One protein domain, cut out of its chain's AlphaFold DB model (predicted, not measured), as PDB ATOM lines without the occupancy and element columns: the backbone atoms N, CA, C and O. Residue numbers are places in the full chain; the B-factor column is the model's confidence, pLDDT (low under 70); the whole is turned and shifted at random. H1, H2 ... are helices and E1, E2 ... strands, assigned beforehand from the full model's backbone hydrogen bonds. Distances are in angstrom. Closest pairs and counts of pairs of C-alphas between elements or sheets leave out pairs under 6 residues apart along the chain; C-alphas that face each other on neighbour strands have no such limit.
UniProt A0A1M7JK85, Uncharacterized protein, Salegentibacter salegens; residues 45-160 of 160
ATOM      1  N   ALA A  45      38.245 -83.483  17.304       91.25
ATOM      2  CA  ALA A  45      38.357 -84.491  16.259       91.25
ATOM      3  C   ALA A  45      39.841 -84.798  16.040       91.25
ATOM      4  O   ALA A  45      40.626 -83.894  15.776       91.25
ATOM      5  N   VAL A  46      40.230 -86.067  16.153       93.88
ATOM      6  CA  VAL A  46      41.634 -86.470  16.012       93.88
ATOM      7  C   VAL A  46      41.870 -87.034  14.619       93.88
ATOM      8  O   VAL A  46      41.160 -87.944  14.178       93.88
ATOM      9  N   TYR A  47      42.878 -86.499  13.945       95.81
ATOM     10  CA  TYR A  47      43.333 -86.942  12.636       95.81
ATOM     11  C   TYR A  47      44.774 -87.445  12.728       95.81
ATOM     12  O   TYR A  47      45.577 -86.880  13.462       95.81
ATOM     13  N   ALA A  48      45.101 -88.492  11.981       97.12
ATOM     14  CA  ALA A  48      46.475 -88.891  11.712       97.12
ATOM     15  C   ALA A  48      46.846 -88.392  10.316       97.12
ATOM     16  O   ALA A  48      46.090 -88.613   9.367       97.12
ATOM     17  N   VAL A  49      47.974 -87.699  10.218       97.50
ATOM     18  CA  VAL A  49      48.555 -87.222   8.964       97.50
ATOM     19  C   VAL A  49      49.827 -88.011   8.726       97.50
ATOM     20  O   VAL A  49      50.816 -87.822   9.434       97.50
ATOM     21  N   ASP A  50      49.760 -88.897   7.743       97.69
ATOM     22  CA  ASP A  50      50.837 -89.789   7.353       97.69
ATOM     23  C   ASP A  50      51.545 -89.229   6.112       97.69
ATOM     24  O   ASP A  50      50.898 -88.778   5.155       97.69
ATOM     25  N   PHE A  51      52.877 -89.188   6.151       97.25
ATOM     26  CA  PHE A  51      53.705 -88.647   5.077       97.25
ATOM     27  C   PHE A  51      55.037 -89.384   4.936       97.25
ATOM     28  O   PHE A  51      55.637 -89.858   5.902       97.25
ATOM     29  N   ASN A  52      55.545 -89.417   3.704       96.00
ATOM     30  CA  ASN A  52      56.888 -89.898   3.415       96.00
ATOM     31  C   ASN A  52      57.864 -88.707   3.380       96.00
ATOM     32  O   ASN A  52      57.717 -87.843   2.512       96.00
ATOM     33  N   PRO A  53      58.893 -88.657   4.243       93.88
ATOM     34  CA  PRO A  53      59.835 -87.539   4.296       93.88
ATOM     35  C   PRO A  53      60.630 -87.360   2.997       93.88
ATOM     36  O   PRO A  53      61.042 -86.250   2.671       93.88
ATOM     37  N   HIS A  54      60.810 -88.424   2.211       91.81
ATOM     38  CA  HIS A  54      61.476 -88.365   0.909       91.81
ATOM     39  C   HIS A  54      60.526 -87.997  -0.239       91.81
ATOM     40  O   HIS A  54      60.983 -87.733  -1.353       91.81
ATOM     41  N   ASN A  55      59.213 -88.002  -0.001       92.62
ATOM     42  CA  ASN A  55      58.214 -87.618  -0.986       92.62
ATOM     43  C   ASN A  55      56.987 -86.969  -0.334       92.62
ATOM     44  O   ASN A  55      55.971 -87.616  -0.085       92.62
ATOM     45  N   LEU A  56      57.065 -85.655  -0.140       94.56
ATOM     46  CA  LEU A  56      56.006 -84.849   0.466       94.56
ATOM     47  C   LEU A  56      54.901 -84.440  -0.523       94.56
ATOM     48  O   LEU A  56      54.232 -83.441  -0.287       94.56
ATOM     49  N   THR A  57      54.712 -85.117  -1.663       95.00
ATOM     50  CA  THR A  57      53.704 -84.689  -2.656       95.00
ATOM     51  C   THR A  57      52.270 -84.877  -2.178       95.00
ATOM     52  O   THR A  57      51.385 -84.096  -2.534       95.00
ATOM     53  N   GLU A  58      52.031 -85.929  -1.403       94.75
ATOM     54  CA  GLU A  58      50.709 -86.333  -0.941       94.75
ATOM     55  C   GLU A  58      50.779 -86.686   0.542       94.75
ATOM     56  O   GLU A  58      51.794 -87.180   1.025       94.75
ATOM     57  N   LEU A  59      49.689 -86.393   1.242       97.00
ATOM     58  CA  LEU A  59      49.482 -86.720   2.643       97.00
ATOM     59  C   LEU A  59      48.291 -87.669   2.723       97.00
ATOM     60  O   LEU A  59      47.218 -87.361   2.180       97.00
ATOM     61  N   GLN A  60      48.460 -88.789   3.417       97.25
ATOM     62  CA  GLN A  60      47.347 -89.658   3.768       97.25
ATOM     63  C   GLN A  60      46.769 -89.197   5.102       97.25
ATOM     64  O   GLN A  60      47.487 -88.957   6.067       97.25
ATOM     65  N   ILE A  61      45.452 -89.016   5.146       96.94
ATOM     66  CA  ILE A  61      44.753 -88.522   6.325       96.94
ATOM     67  C   ILE A  61      43.768 -89.591   6.772       96.94
ATOM     68  O   ILE A  61      42.840 -89.951   6.045       96.94
ATOM     69  N   SER A  62      43.942 -90.049   8.005       97.12
ATOM     70  CA  SER A  62      42.995 -90.919   8.700       97.12
ATOM     71  C   SER A  62      42.305 -90.151   9.818       97.12
ATOM     72  O   SER A  62      42.875 -89.229  10.397       97.12
ATOM     73  N   LYS A  63      41.074 -90.526  10.155       95.44
ATOM     74  CA  LYS A  63      40.332 -89.966  11.289       95.44
ATOM     75  C   LYS A  63      40.132 -91.032  12.358       95.44
ATOM     76  O   LYS A  63      39.827 -92.178  12.036       95.44
ATOM     77  N   MET A  64      40.286 -90.648  13.622       93.88
ATOM     78  CA  MET A  64      39.931 -91.504  14.749       93.88
ATOM     79  C   MET A  64      38.407 -91.593  14.871       93.88
ATOM     80  O   MET A  64      37.732 -90.576  15.043       93.88
ATOM     81  N   ASP A  65      37.880 -92.811  14.822       89.75
ATOM     82  CA  ASP A  65      36.469 -93.120  15.028       89.75
ATOM     83  C   ASP A  65      36.329 -94.324  15.968       89.75
ATOM     84  O   ASP A  65      36.828 -95.413  15.691       89.75
ATOM     85  N   GLU A  66      35.712 -94.104  17.132       86.69
ATOM     86  CA  GLU A  66      35.501 -95.116  18.183       86.69
ATOM     87  C   GLU A  66      36.744 -95.981  18.509       86.69
ATOM     88  O   GLU A  66      36.652 -97.186  18.754       86.69
ATOM     89  N   GLY A  67      37.931 -95.362  18.522       84.62
ATOM     90  CA  GLY A  67      39.201 -96.036  18.821       84.62
ATOM     91  C   GLY A  67      39.848 -96.745  17.628       84.62
ATOM     92  O   GLY A  67      40.792 -97.512  17.819       84.62
ATOM     93  N   LYS A  68      39.355 -96.520  16.406       89.62
ATOM     94  CA  LYS A  68      39.926 -97.047  15.165       89.62
ATOM     95  C   LYS A  68      40.296 -95.913  14.219       89.62
ATOM     96  O   LYS A  68      39.554 -94.948  14.078       89.62
ATOM     97  N   TRP A  69      41.416 -96.070  13.525       93.62
ATOM     98  CA  TRP A  69      41.768 -95.206  12.405       93.62
ATOM     99  C   TRP A  69      40.973 -95.618  11.169       93.62
ATOM    100  O   TRP A  69      40.976 -96.790  10.786       93.62
ATOM    101  N   VAL A  70      40.278 -94.657  10.572       95.25
ATOM    102  CA  VAL A  70      39.504 -94.833   9.344       95.25
ATOM    103  C   VAL A  70      40.061 -93.884   8.292       95.25
ATOM    104  O   VAL A  70      40.201 -92.691   8.571       95.25
ATOM    105  N   ASP A  71      40.353 -94.399   7.096       95.06
ATOM    106  CA  ASP A  71      40.790 -93.579   5.964       95.06
ATOM    107  C   ASP A  71      39.782 -92.448   5.722       95.06
ATOM    108  O   ASP A  71      38.580 -92.686   5.563       95.06
ATOM    109  N   TYR A  72      40.269 -91.210   5.724       93.25
ATOM    110  CA  TYR A  72      39.432 -90.021   5.607       93.25
ATOM    111  C   TYR A  72      39.659 -89.295   4.284       93.25
ATOM    112  O   TYR A  72      38.690 -88.951   3.606       93.25
ATOM    113  N   ASP A  73      40.919 -89.051   3.921       92.62
ATOM    114  CA  ASP A  73      41.281 -88.327   2.702       92.62
ATOM    115  C   ASP A  73      42.713 -88.668   2.263       92.62
ATOM    116  O   ASP A  73      43.564 -89.027   3.077       92.62
ATOM    117  N   THR A  74      43.004 -88.494   0.978       93.06
ATOM    118  CA  THR A  74      44.374 -88.412   0.461       93.06
ATOM    119  C   THR A  74      44.483 -87.088  -0.265       93.06
ATOM    120  O   THR A  74      43.819 -86.861  -1.278       93.06
ATOM    121  N   SER A  75      45.302 -86.189   0.268       90.50
ATOM    122  CA  SER A  75      45.355 -84.811  -0.206       90.50
ATOM    123  C   SER A  75      46.739 -84.460  -0.720       90.50
ATOM    124  O   SER A  75      47.748 -84.868  -0.148       90.50
ATOM    125  N   LYS A  76      46.799 -83.670  -1.797       93.44
ATOM    126  CA  LYS A  76      48.061 -83.055  -2.210       93.44
ATOM    127  C   LYS A  76      48.555 -82.150  -1.095       93.44
ATOM    128  O   LYS A  76      47.784 -81.330  -0.588       93.44
ATOM    129  N   ASN A  77      49.833 -82.271  -0.774       95.88
ATOM    130  CA  ASN A  77      50.463 -81.391   0.188       95.88
ATOM    131  C   ASN A  77      50.493 -79.950  -0.349       95.88
ATOM    132  O   ASN A  77      50.726 -79.714  -1.539       95.88
ATOM    133  N   GLY A  78      50.237 -78.989   0.532       93.25
ATOM    134  CA  GLY A  78      50.214 -77.565   0.216       93.25
ATOM    135  C   GLY A  78      48.921 -76.867   0.633       93.25
ATOM    136  O   GLY A  78      47.952 -77.482   1.076       93.25
ATOM    137  N   LYS A  79      48.895 -75.546   0.441       92.00
ATOM    138  CA  LYS A  79      47.906 -74.623   1.036       92.00
ATOM    139  C   LYS A  79      46.440 -74.883   0.671       92.00
ATOM    140  O   LYS A  79      45.544 -74.380   1.337       92.00
ATOM    141  N   SER A  80      46.175 -75.626  -0.404       90.44
ATOM    142  CA  SER A  80      44.813 -76.029  -0.781       90.44
ATOM    143  C   SER A  80      44.310 -77.270  -0.034       90.44
ATOM    144  O   SER A  80      43.105 -77.529  -0.033       90.44
ATOM    145  N   GLY A  81      45.218 -78.063   0.543       91.81
ATOM    146  CA  GLY A  81      44.909 -79.237   1.353       91.81
ATOM    147  C   GLY A  81      44.419 -78.861   2.752       91.81
ATOM    148  O   GLY A  81      44.409 -77.691   3.133       91.81
ATOM    149  N   ARG A  82      43.993 -79.856   3.540       93.12
ATOM    150  CA  ARG A  82      43.617 -79.637   4.950       93.12
ATOM    151  C   ARG A  82      44.835 -79.272   5.800       93.12
ATOM    152  O   ARG A  82      44.741 -78.363   6.621       93.12
ATOM    153  N   TYR A  83      45.948 -79.954   5.553       96.62
ATOM    154  CA  TYR A  83      47.216 -79.752   6.238       96.62
ATOM    155  C   TYR A  83      48.330 -79.501   5.225       96.62
ATOM    156  O   TYR A  83      48.184 -79.780   4.031       96.62
ATOM    157  N   THR A  84      49.442 -78.956   5.695       97.88
ATOM    158  CA  THR A  84      50.684 -78.859   4.929       97.88
ATOM    159  C   THR A  84      51.848 -79.285   5.807       97.88
ATOM    160  O   THR A  84      51.894 -78.911   6.976       97.88
ATOM    161  N   ILE A  85      52.745 -80.089   5.239       97.88
ATOM    162  CA  ILE A  85      54.011 -80.496   5.854       97.88
ATOM    163  C   ILE A  85      55.141 -79.903   5.022       97.88
ATOM    164  O   ILE A  85      55.199 -80.129   3.811       97.88
ATOM    165  N   GLU A  86      56.035 -79.163   5.661       97.56
ATOM    166  CA  GLU A  86      57.231 -78.592   5.043       97.56
ATOM    167  C   GLU A  86      58.457 -79.136   5.779       97.56
ATOM    168  O   GLU A  86      58.443 -79.258   7.001       97.56
ATOM    169  N   ILE A  87      59.495 -79.520   5.035       96.88
ATOM    170  CA  ILE A  87      60.782 -79.944   5.597       96.88
ATOM    171  C   ILE A  87      61.853 -79.095   4.929       96.88
ATOM    172  O   ILE A  87      62.254 -79.366   3.794       96.88
ATOM    173  N   GLU A  88      62.281 -78.040   5.610       96.06
ATOM    174  CA  GLU A  88      63.216 -77.057   5.069       96.06
ATOM    175  C   GLU A  88      64.166 -76.560   6.161       96.06
ATOM    176  O   GLU A  88      63.789 -76.390   7.313       96.06
ATOM    177  N   ASN A  89      65.426 -76.310   5.792       95.31
ATOM    178  CA  ASN A  89      66.441 -75.715   6.673       95.31
ATOM    179  C   ASN A  89      66.653 -76.432   8.025       95.31
ATOM    180  O   ASN A  89      67.034 -75.785   8.992       95.31
ATOM    181  N   GLY A  90      66.440 -77.751   8.082       96.69
ATOM    182  CA  GLY A  90      66.597 -78.530   9.317       96.69
ATOM    183  C   GLY A  90      65.364 -78.528  10.222       96.69
ATOM    184  O   GLY A  90      65.429 -79.074  11.313       96.69
ATOM    185  N   PHE A  91      64.240 -77.981   9.766       97.94
ATOM    186  CA  PHE A  91      62.984 -77.992  10.503       97.94
ATOM    187  C   PHE A  91      61.924 -78.800   9.769       97.94
ATOM    188  O   PHE A  91      61.914 -78.866   8.535       97.94
ATOM    189  N   LEU A  92      61.019 -79.400  10.540       98.12
ATOM    190  CA  LEU A  92      59.746 -79.894  10.036       98.12
ATOM    191  C   LEU A  92      58.638 -78.988  10.559       98.12
ATOM    192  O   LEU A  92      58.448 -78.860  11.767       98.12
ATOM    193  N   THR A  93      57.883 -78.398   9.638       98.12
ATOM    194  CA  THR A  93      56.779 -77.485   9.929       98.12
ATOM    195  C   THR A  93      55.452 -78.129   9.537       98.12
ATOM    196  O   THR A  93      55.299 -78.681   8.446       98.12
ATOM    197  N   VAL A  94      54.467 -78.033  10.426       97.81
ATOM    198  CA  VAL A  94      53.099 -78.523  10.245       97.81
ATOM    199  C   VAL A  94      52.148 -77.340  10.260       97.81
ATOM    200  O   VAL A  94      52.117 -76.563  11.215       97.81
ATOM    201  N   ILE A  95      51.330 -77.233   9.217       98.06
ATOM    202  CA  ILE A  95      50.376 -76.140   9.045       98.06
ATOM    203  C   ILE A  95      48.962 -76.708   8.940       98.06
ATOM    204  O   ILE A  95      48.689 -77.580   8.112       98.06
ATOM    205  N   SER A  96      48.035 -76.175   9.736       96.81
ATOM    206  CA  SER A  96      46.598 -76.382   9.557       96.81
ATOM    207  C   SER A  96      45.995 -75.274   8.700       96.81
ATOM    208  O   SER A  96      45.992 -74.107   9.080       96.81
ATOM    209  N   ASN A  97      45.438 -75.636   7.542       96.12
ATOM    210  CA  ASN A  97      44.910 -74.664   6.578       96.12
ATOM    211  C   ASN A  97      43.410 -74.385   6.746       96.12
ATOM    212  O   ASN A  97      42.872 -73.498   6.079       96.12
ATOM    213  N   LYS A  98      42.700 -75.180   7.557       91.25
ATOM    214  CA  LYS A  98      41.232 -75.110   7.669       91.25
ATOM    215  C   LYS A  98      40.760 -74.705   9.053       91.25
ATOM    216  O   LYS A  98      40.069 -73.700   9.183       91.25
ATOM    217  N   ASN A  99      41.109 -75.499  10.057       93.12
ATOM    218  CA  ASN A  99      40.557 -75.385  11.401       93.12
ATOM    219  C   ASN A  99      41.677 -75.218  12.424       93.12
ATOM    220  O   ASN A  99      42.805 -75.649  12.192       93.12
ATOM    221  N   LYS A 100      41.354 -74.577  13.548       94.38
ATOM    222  CA  LYS A 100      42.290 -74.461  14.664       94.38
ATOM    223  C   LYS A 100      42.539 -75.827  15.285       94.38
ATOM    224  O   LYS A 100      41.620 -76.639  15.389       94.38
ATOM    225  N   MET A 101      43.770 -76.046  15.714       93.19
ATOM    226  CA  MET A 101      44.219 -77.300  16.307       93.19
ATOM    227  C   MET A 101      44.841 -77.034  17.674       93.19
ATOM    228  O   MET A 101      45.421 -75.970  17.866       93.19
ATOM    229  N   ASP A 102      44.799 -77.999  18.585       92.75
ATOM    230  CA  ASP A 102      45.756 -78.019  19.695       92.75
ATOM    231  C   ASP A 102      47.164 -78.364  19.178       92.75
ATOM    232  O   ASP A 102      47.356 -78.637  17.985       92.75
ATOM    233  N   VAL A 103      48.150 -78.357  20.078       93.25
ATOM    234  CA  VAL A 103      49.523 -78.734  19.735       93.25
ATOM    235  C   VAL A 103      49.558 -80.187  19.222       93.25
ATOM    236  O   VAL A 103      48.986 -81.070  19.871       93.25
ATOM    237  N   PRO A 104      50.162 -80.455  18.047       94.75
ATOM    238  CA  PRO A 104      50.236 -81.798  17.481       94.75
ATOM    239  C   PRO A 104      51.147 -82.745  18.265       94.75
ATOM    240  O   PRO A 104      51.998 -82.326  19.042       94.75
ATOM    241  N   THR A 105      51.036 -84.038  17.964       94.25
ATOM    242  CA  THR A 105      51.931 -85.076  18.499       94.25
ATOM    243  C   THR A 105      52.679 -85.765  17.361       94.25
ATOM    244  O   THR A 105      52.051 -86.277  16.434       94.25
ATOM    245  N   TYR A 106      54.010 -85.852  17.434       95.81
ATOM    246  CA  TYR A 106      54.806 -86.582  16.440       95.81
ATOM    247  C   TYR A 106      54.942 -88.059  16.831       95.81
ATOM    248  O   TYR A 106      55.905 -88.476  17.474       95.81
ATOM    249  N   GLN A 107      53.949 -88.860  16.448       94.50
ATOM    250  CA  GLN A 107      53.817 -90.247  16.894       94.50
ATOM    251  C   GLN A 107      55.034 -91.109  16.532       94.50
ATOM    252  O   GLN A 107      55.563 -91.795  17.401       94.50
ATOM    253  N   THR A 108      55.507 -91.045  15.281       96.19
ATOM    254  CA  THR A 108      56.642 -91.869  14.823       96.19
ATOM    255  C   THR A 108      57.906 -91.601  15.639       96.19
ATOM    256  O   THR A 108      58.581 -92.540  16.058       96.19
ATOM    257  N   TRP A 109      58.209 -90.330  15.921       95.44
ATOM    258  CA  TRP A 109      59.370 -89.981  16.736       95.44
ATOM    259  C   TRP A 109      59.215 -90.422  18.194       95.44
ATOM    260  O   TRP A 109      60.155 -90.954  18.779       95.44
ATOM    261  N   LEU A 110      58.027 -90.260  18.785       92.75
ATOM    262  CA  LEU A 110      57.778 -90.726  20.151       92.75
ATOM    263  C   LEU A 110      57.917 -92.243  20.281       92.75
ATOM    264  O   LEU A 110      58.453 -92.728  21.278       92.75
ATOM    265  N   ASP A 111      57.450 -92.995  19.288       92.88
ATOM    266  CA  ASP A 111      57.584 -94.450  19.282       92.88
ATOM    267  C   ASP A 111      59.055 -94.867  19.174       92.88
ATOM    268  O   ASP A 111      59.507 -95.714  19.948       92.88
ATOM    269  N   TYR A 112      59.830 -94.191  18.321       94.06
ATOM    270  CA  TYR A 112      61.281 -94.357  18.269       94.06
ATOM    271  C   TYR A 112      61.954 -94.027  19.608       94.06
ATOM    272  O   TYR A 112      62.722 -94.834  20.128       94.06
ATOM    273  N   ALA A 113      61.645 -92.879  20.214       93.06
ATOM    274  CA  ALA A 113      62.257 -92.452  21.471       93.06
ATOM    275  C   ALA A 113      61.972 -93.441  22.614       93.06
ATOM    276  O   ALA A 113      62.850 -93.749  23.425       93.06
ATOM    277  N   ARG A 114      60.763 -94.007  22.660       91.88
ATOM    278  CA  ARG A 114      60.414 -95.052  23.633       91.88
ATOM    279  C   ARG A 114      61.207 -96.330  23.404       91.88
ATOM    280  O   ARG A 114      61.694 -96.928  24.363       91.88
ATOM    281  N   GLN A 115      61.333 -96.749  22.150       93.38
ATOM    282  CA  GLN A 115      61.987 -98.004  21.803       93.38
ATOM    283  C   GLN A 115      63.514 -97.931  21.945       93.38
ATOM    284  O   GLN A 115      64.119 -98.838  22.514       93.38
ATOM    285  N   GLU A 116      64.125 -96.858  21.450       95.12
ATOM    286  CA  GLU A 116      65.575 -96.762  21.254       95.12
ATOM    287  C   GLU A 116      66.264 -95.865  22.291       95.12
ATOM    288  O   GLU A 116      67.428 -96.090  22.623       95.12
ATOM    289  N   LEU A 117      65.557 -94.874  22.847       92.38
ATOM    290  CA  LEU A 117      66.114 -93.924  23.825       92.38
ATOM    291  C   LEU A 117      65.650 -94.203  25.265       92.38
ATOM    292  O   LEU A 117      66.129 -93.566  26.203       92.38
ATOM    293  N   GLY A 118      64.757 -95.180  25.460       90.44
ATOM    294  CA  GLY A 118      64.280 -95.611  26.776       90.44
ATOM    295  C   GLY A 118      63.243 -94.683  27.409       90.44
ATOM    296  O   GLY A 118      63.076 -94.707  28.629       90.44
ATOM    297  N   TYR A 119      62.561 -93.872  26.599       87.12
ATOM    298  CA  TYR A 119      61.517 -92.963  27.063       87.12
ATOM    299  C   TYR A 119      60.281 -93.760  27.507       87.12
ATOM    300  O   TYR A 119      59.957 -94.818  26.961       87.12
ATOM    301  N   THR A 120      59.566 -93.260  28.505       87.00
ATOM    302  CA  THR A 120      58.397 -93.908  29.108       87.00
ATOM    303  C   THR A 120      57.114 -93.127  28.834       87.00
ATOM    304  O   THR A 120      57.113 -92.037  28.272       87.00
ATOM    305  N   VAL A 121      55.973 -93.709  29.212       78.62
ATOM    306  CA  VAL A 121      54.655 -93.061  29.080       78.62
ATOM    307  C   VAL A 121      54.477 -91.924  30.095       78.62
ATOM    308  O   VAL A 121      53.626 -91.065  29.904       78.62
ATOM    309  N   GLN A 122      55.243 -91.929  31.188       79.81
ATOM    310  CA  GLN A 122      55.179 -90.898  32.228       79.81
ATOM    311  C   GLN A 122      55.938 -89.632  31.855       79.81
ATOM    312  O   GLN A 122      55.794 -88.619  32.537       79.81
ATOM    313  N   ASP A 123      56.757 -89.701  30.822       77.94
ATOM    314  CA  ASP A 123      57.532 -88.564  30.409       77.94
ATOM    315  C   ASP A 123      56.674 -87.657  29.503       77.94
ATOM    316  O   ASP A 123      56.080 -88.102  28.516       77.94
ATOM    317  N   GLU A 124      56.558 -86.384  29.881       67.62
ATOM    318  CA  GLU A 124      55.834 -85.373  29.109       67.62
ATOM    319  C   GLU A 124      56.699 -84.904  27.937       67.62
ATOM    320  O   GLU A 124      57.800 -84.390  28.147       67.62
ATOM    321  N   TYR A 125      56.195 -85.044  26.707       73.25
ATOM    322  CA  TYR A 125      56.903 -84.603  25.507       73.25
ATOM    323  C   TYR A 125      55.972 -83.859  24.564       73.25
ATOM    324  O   TYR A 125      55.310 -84.454  23.714       73.25
ATOM    325  N   ASP A 126      55.962 -82.543  24.715       82.69
ATOM    326  CA  ASP A 126      55.607 -81.652  23.625       82.69
ATOM    327  C   ASP A 126      56.908 -81.224  22.941       82.69
ATOM    328  O   ASP A 126      57.720 -80.510  23.528       82.69
ATOM    329  N   ILE A 127      57.148 -81.753  21.742       92.50
ATOM    330  CA  ILE A 127      58.354 -81.440  20.963       92.50
ATOM    331  C   ILE A 127      58.101 -80.330  19.939       92.50
ATOM    332  O   ILE A 127      59.047 -79.850  19.317       92.50
ATOM    333  N   PHE A 128      56.838 -79.939  19.742       96.06
ATOM    334  CA  PHE A 128      56.479 -78.895  18.797       96.06
ATOM    335  C   PHE A 128      56.637 -77.524  19.447       96.06
ATOM    336  O   PHE A 128      56.028 -77.193  20.459       96.06
ATOM    337  N   THR A 129      57.407 -76.664  18.794       95.88
ATOM    338  CA  THR A 129      57.364 -75.230  19.047       95.88
ATOM    339  C   THR A 129      56.147 -74.637  18.346       95.88
ATOM    340  O   THR A 129      55.906 -74.870  17.159       95.88
ATOM    341  N   VAL A 130      55.369 -73.838  19.076       96.94
ATOM    342  CA  VAL A 130      54.213 -73.121  18.530       96.94
ATOM    343  C   VAL A 130      54.687 -71.835  17.853       96.94
ATOM    344  O   VAL A 130      55.132 -70.904  18.523       96.94
ATOM    345  N   ILE A 131      54.567 -71.772  16.526       97.69
ATOM    346  CA  ILE A 131      54.898 -70.577  15.734       97.69
ATOM    347  C   ILE A 131      53.684 -69.649  15.646       97.69
ATOM    348  O   ILE A 131      53.788 -68.446  15.889       97.69
ATOM    349  N   GLU A 132      52.516 -70.219  15.341       97.19
ATOM    350  CA  GLU A 132      51.229 -69.530  15.374       97.19
ATOM    351  C   GLU A 132      50.199 -70.426  16.064       97.19
ATOM    352  O   GLU A 132      49.837 -71.489  15.553       97.19
ATOM    353  N   GLU A 133      49.724 -69.987  17.231       93.38
ATOM    354  CA  GLU A 133      48.787 -70.746  18.058       93.38
ATOM    355  C   GLU A 133      47.534 -71.141  17.266       93.38
ATOM    356  O   GLU A 133      46.807 -70.299  16.728       93.38
ATOM    357  N   GLY A 134      47.272 -72.446  17.213       93.56
ATOM    358  CA  GLY A 134      46.143 -73.010  16.490       93.56
ATOM    359  C   GLY A 134      46.444 -73.426  15.053       93.56
ATOM    360  O   GLY A 134      45.632 -74.155  14.481       93.56
ATOM    361  N   PHE A 135      47.561 -72.993  14.457       96.69
ATOM    362  CA  PHE A 135      47.755 -73.082  13.006       96.69
ATOM    363  C   PHE A 135      49.126 -73.574  12.552       96.69
ATOM    364  O   PHE A 135      49.160 -74.348  11.597       96.69
ATOM    365  N   ILE A 136      50.227 -73.137  13.169       98.00
ATOM    366  CA  ILE A 136      51.585 -73.423  12.684       98.00
ATOM    367  C   ILE A 136      52.454 -73.923  13.834       98.00
ATOM    368  O   ILE A 136      52.629 -73.235  14.844       98.00
ATOM    369  N   TYR A 137      53.030 -75.103  13.630       98.06
ATOM    370  CA  TYR A 137      53.854 -75.820  14.595       98.06
ATOM    371  C   TYR A 137      55.133 -76.300  13.924       98.06
ATOM    372  O   TYR A 137      55.115 -76.643  12.745       98.06
ATOM    373  N   GLU A 138      56.235 -76.346  14.660       98.00
ATOM    374  CA  GLU A 138      57.541 -76.698  14.107       98.00
ATOM    375  C   GLU A 138      58.362 -77.555  15.073       98.00
ATOM    376  O   GLU A 138      58.269 -77.376  16.284       98.00
ATOM    377  N   ILE A 139      59.176 -78.466  14.543       97.38
ATOM    378  CA  ILE A 139      60.204 -79.192  15.300       97.38
ATOM    379  C   ILE A 139      61.580 -78.964  14.683       97.38
ATOM    380  O   ILE A 139      61.717 -78.905  13.458       97.38
ATOM    381  N   ASP A 140      62.595 -78.894  15.541       97.69
ATOM    382  CA  ASP A 140      64.002 -78.934  15.143       97.69
ATOM    383  C   ASP A 140      64.419 -80.388  14.866       97.69
ATOM    384  O   ASP A 140      64.323 -81.250  15.748       97.69
ATOM    385  N   LEU A 141      64.860 -80.671  13.638       97.25
ATOM    386  CA  LEU A 141      65.277 -82.009  13.213       97.25
ATOM    387  C   LEU A 141      66.712 -82.356  13.629       97.25
ATOM    388  O   LEU A 141      67.111 -83.509  13.476       97.25
ATOM    389  N   GLU A 142      67.500 -81.413  14.153       96.50
ATOM    390  CA  GLU A 142      68.759 -81.748  14.828       96.50
ATOM    391  C   GLU A 142      68.487 -82.416  16.184       96.50
ATOM    392  O   GLU A 142      69.180 -83.367  16.555       96.50
ATOM    393  N   GLU A 143      67.456 -81.959  16.903       94.12
ATOM    394  CA  GLU A 143      67.036 -82.532  18.190       94.12
ATOM    395  C   GLU A 143      66.118 -83.752  18.018       94.12
ATOM    396  O   GLU A 143      66.258 -84.748  18.734       94.12
ATOM    397  N   HIS A 144      65.198 -83.690  17.051       95.31
ATOM    398  CA  HIS A 144      64.176 -84.706  16.796       95.31
ATOM    399  C   HIS A 144      64.222 -85.165  15.325       95.31
ATOM    400  O   HIS A 144      63.333 -84.824  14.538       95.31
ATOM    401  N   PRO A 145      65.277 -85.892  14.911       95.75
ATOM    402  CA  PRO A 145      65.505 -86.238  13.513       95.75
ATOM    403  C   PRO A 145      64.424 -87.133  12.910       95.75
ATOM    404  O   PRO A 145      63.754 -87.918  13.574       95.75
ATOM    405  N   LEU A 146      64.317 -87.077  11.584       96.19
ATOM    406  CA  LEU A 146      63.500 -88.019  10.830       96.19
ATOM    407  C   LEU A 146      64.066 -89.440  10.973       96.19
ATOM    408  O   LEU A 146      65.275 -89.665  10.907       96.19
ATOM    409  N   ILE A 147      63.169 -90.412  11.116       95.44
ATOM    410  CA  ILE A 147      63.499 -91.840  11.110       95.44
ATOM    411  C   ILE A 147      63.575 -92.328   9.664       95.44
ATOM    412  O   ILE A 147      62.572 -92.350   8.950       95.44
ATOM    413  N   GLU A 148      64.781 -92.692   9.237       90.38
ATOM    414  CA  GLU A 148      65.068 -93.196   7.892       90.38
ATOM    415  C   GLU A 148      64.293 -94.483   7.581       90.38
ATOM    416  O   GLU A 148      64.254 -95.415   8.384       90.38
ATOM    417  N   GLY A 149      63.718 -94.549   6.378       88.00
ATOM    418  CA  GLY A 149      62.994 -95.724   5.885       88.00
ATOM    419  C   GLY A 149      61.576 -95.913   6.436       88.00
ATOM    420  O   GLY A 149      60.891 -96.828   5.982       88.00
ATOM    421  N   GLU A 150      61.125 -95.050   7.347       92.25
ATOM    422  CA  GLU A 150      59.786 -95.104   7.938       92.25
ATOM    423  C   GLU A 150      58.833 -94.087   7.298       92.25
ATOM    424  O   GLU A 150      59.233 -93.013   6.838       92.25
ATOM    425  N   GLU A 151      57.545 -94.422   7.300       95.31
ATOM    426  CA  GLU A 151      56.487 -93.436   7.113       95.31
ATOM    427  C   GLU A 151      56.248 -92.697   8.433       95.31
ATOM    428  O   GLU A 151      56.320 -93.264   9.528       95.31
ATOM    429  N   HIS A 152      55.980 -91.402   8.330       97.81
ATOM    430  CA  HIS A 152      55.892 -90.525   9.482       97.81
ATOM    431  C   HIS A 152      54.456 -90.124   9.753       97.81
ATOM    432  O   HIS A 152      53.753 -89.700   8.843       97.81
ATOM    433  N   ARG A 153      54.043 -90.228  11.016       98.00
ATOM    434  CA  ARG A 153      52.693 -89.917  11.479       98.00
ATOM    435  C   ARG A 153      52.701 -88.760  12.459       98.00
ATOM    436  O   ARG A 153      53.361 -88.824  13.499       98.00
ATOM    437  N   ILE A 154      51.873 -87.759  12.181       97.31
ATOM    438  CA  ILE A 154      51.567 -86.665  13.105       97.31
ATOM    439  C   ILE A 154      50.092 -86.736  13.485       97.31
ATOM    440  O   ILE A 154      49.217 -86.824  12.621       97.31
ATOM    441  N   LEU A 155      49.812 -86.717  14.786       95.69
ATOM    442  CA  LEU A 155      48.454 -86.645  15.306       95.69
ATOM    443  C   LEU A 155      48.048 -85.188  15.467       95.69
ATOM    444  O   LEU A 155      48.742 -84.390  16.093       95.69
ATOM    445  N   MET A 156      46.902 -84.873  14.889       95.12
ATOM    446  CA  MET A 156      46.357 -83.540  14.751       95.12
ATOM    447  C   MET A 156      45.024 -83.475  15.505       95.12
ATOM    448  O   MET A 156      44.077 -84.182  15.152       95.12
ATOM    449  N   TYR A 157      44.941 -82.635  16.538       93.81
ATOM    450  CA  TYR A 157      43.766 -82.513  17.411       93.81
ATOM    451  C   TYR A 157      42.964 -81.263  17.041       93.81
ATOM    452  O   TYR A 157      43.311 -80.150  17.417       93.81
ATOM    453  N   GLU A 158      41.908 -81.438  16.253       92.62
ATOM    454  CA  GLU A 158      41.092 -80.343  15.725       92.62
ATOM    455  C   GLU A 158      40.085 -79.844  16.759       92.62
ATOM    456  O   GLU A 158      39.312 -80.636  17.306       92.62
ATOM    457  N   GLN A 159      40.069 -78.529  16.983       89.50
ATOM    458  CA  GLN A 159      39.097 -77.856  17.840       89.50
ATOM    459  C   GLN A 159      37.723 -77.821  17.158       89.50
ATOM    460  O   GLN A 159      37.609 -77.376  16.014       89.50
ATOM    461  N   ASN A 160      36.692 -78.322  17.852       73.06
ATOM    462  CA  ASN A 160      35.296 -78.283  17.389       73.06
ATOM    463  C   ASN A 160      34.672 -76.884  17.491       73.06
ATOM    464  O   ASN A 160      34.946 -76.178  18.488       73.06
TER     465      ASN A 160
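AT A GLANCE: This is residues 45 to 160 of the 160 residues of an uncharacterized protein of Salegentibacter salegens (UniProt A0A1M7JK85). Two antiparallel sheets of four strands lie face to face as a sandwich, with their strands crossed at 53 degrees. The one helix, H1, starts at the E8 edge of the first sheet and only grazes that sheet, with its residues 107 to 109. The 116 printed residues hold, along the chain, E1 E2 E3 E4 E5 H1 E6 E7 E8; the sheets run E3 E2 E1 E8 and E4 E5 E7 E6, and the class is mostly strand. The whole is compact and rounded, with a radius of gyration of the C-alphas of 13.6 A and spans of 37 by 36 by 29 A.

HOW THE PARTS SIT: Begin with E1, residues 45 to 52, E2, residues 55 to 65, and E3, residues 68 to 76: they form a meander, each strand the antiparallel neighbour of the one before. Look at N 50 and O 60, 2.8 A apart, between E1 and E2, and at N 61 and O 73, 2.8 A, between E2 and E3. E2 bends by 61 degrees at residue 58; the closest C-alphas of E2 and E4, residues 83 to 88, of the other sheet, are those of Leu 56 and Ile 85, 7.2 A apart, and the two strands have 2 pairs of C-alphas within 8 A. E4 forms a hairpin with E5, residues 91 to 96, where N 86 and O 93 are 2.9 A apart. Next comes H1, residues 107 to 116, in which every O i to N i+4 pair is within hydrogen-bond range. H1 touches E8, residues 152 to 159, the closest C-alphas being those of Thr 108 and Arg 153, 5.5 A apart. E6, residues 129 to 132, and E7, residues 136 to 140, form a hairpin, with N 138 and O 129 2.9 A apart. E7 is also the antiparallel neighbour of E5, with N 94 and O 137 2.8 A apart. E5, H1 and E6 make a split strand-helix-strand unit, two strands running the same way with E7 between them, and its crossover is right-handed. E8 is the antiparallel neighbour of E1, with N 49 and O 154 2.8 A apart.

IN THESE COORDINATES: Find C-alpha 45 at (38.357, -84.491, 16.259), where E1 begins its 23.2 A. E2 is the longest strand by residues and covers 27.6 A; E3 covers 23.7 A. H1 runs 14.1 A from C-alpha 107 at (53.817, -90.247, 16.894). E8 covers 22.6 A and ends at C-alpha 159, (39.097, -77.856, 17.840).

THE WHOLE: The C-alphas of Ser 80 and Gly 118, the two farthest apart, are 39.0 A from each other. The printed part has no cut, and its long links are H1 to E6 and E7 to E8. Mean pLDDT of the printed part is 93.4; residue 124 is under 70.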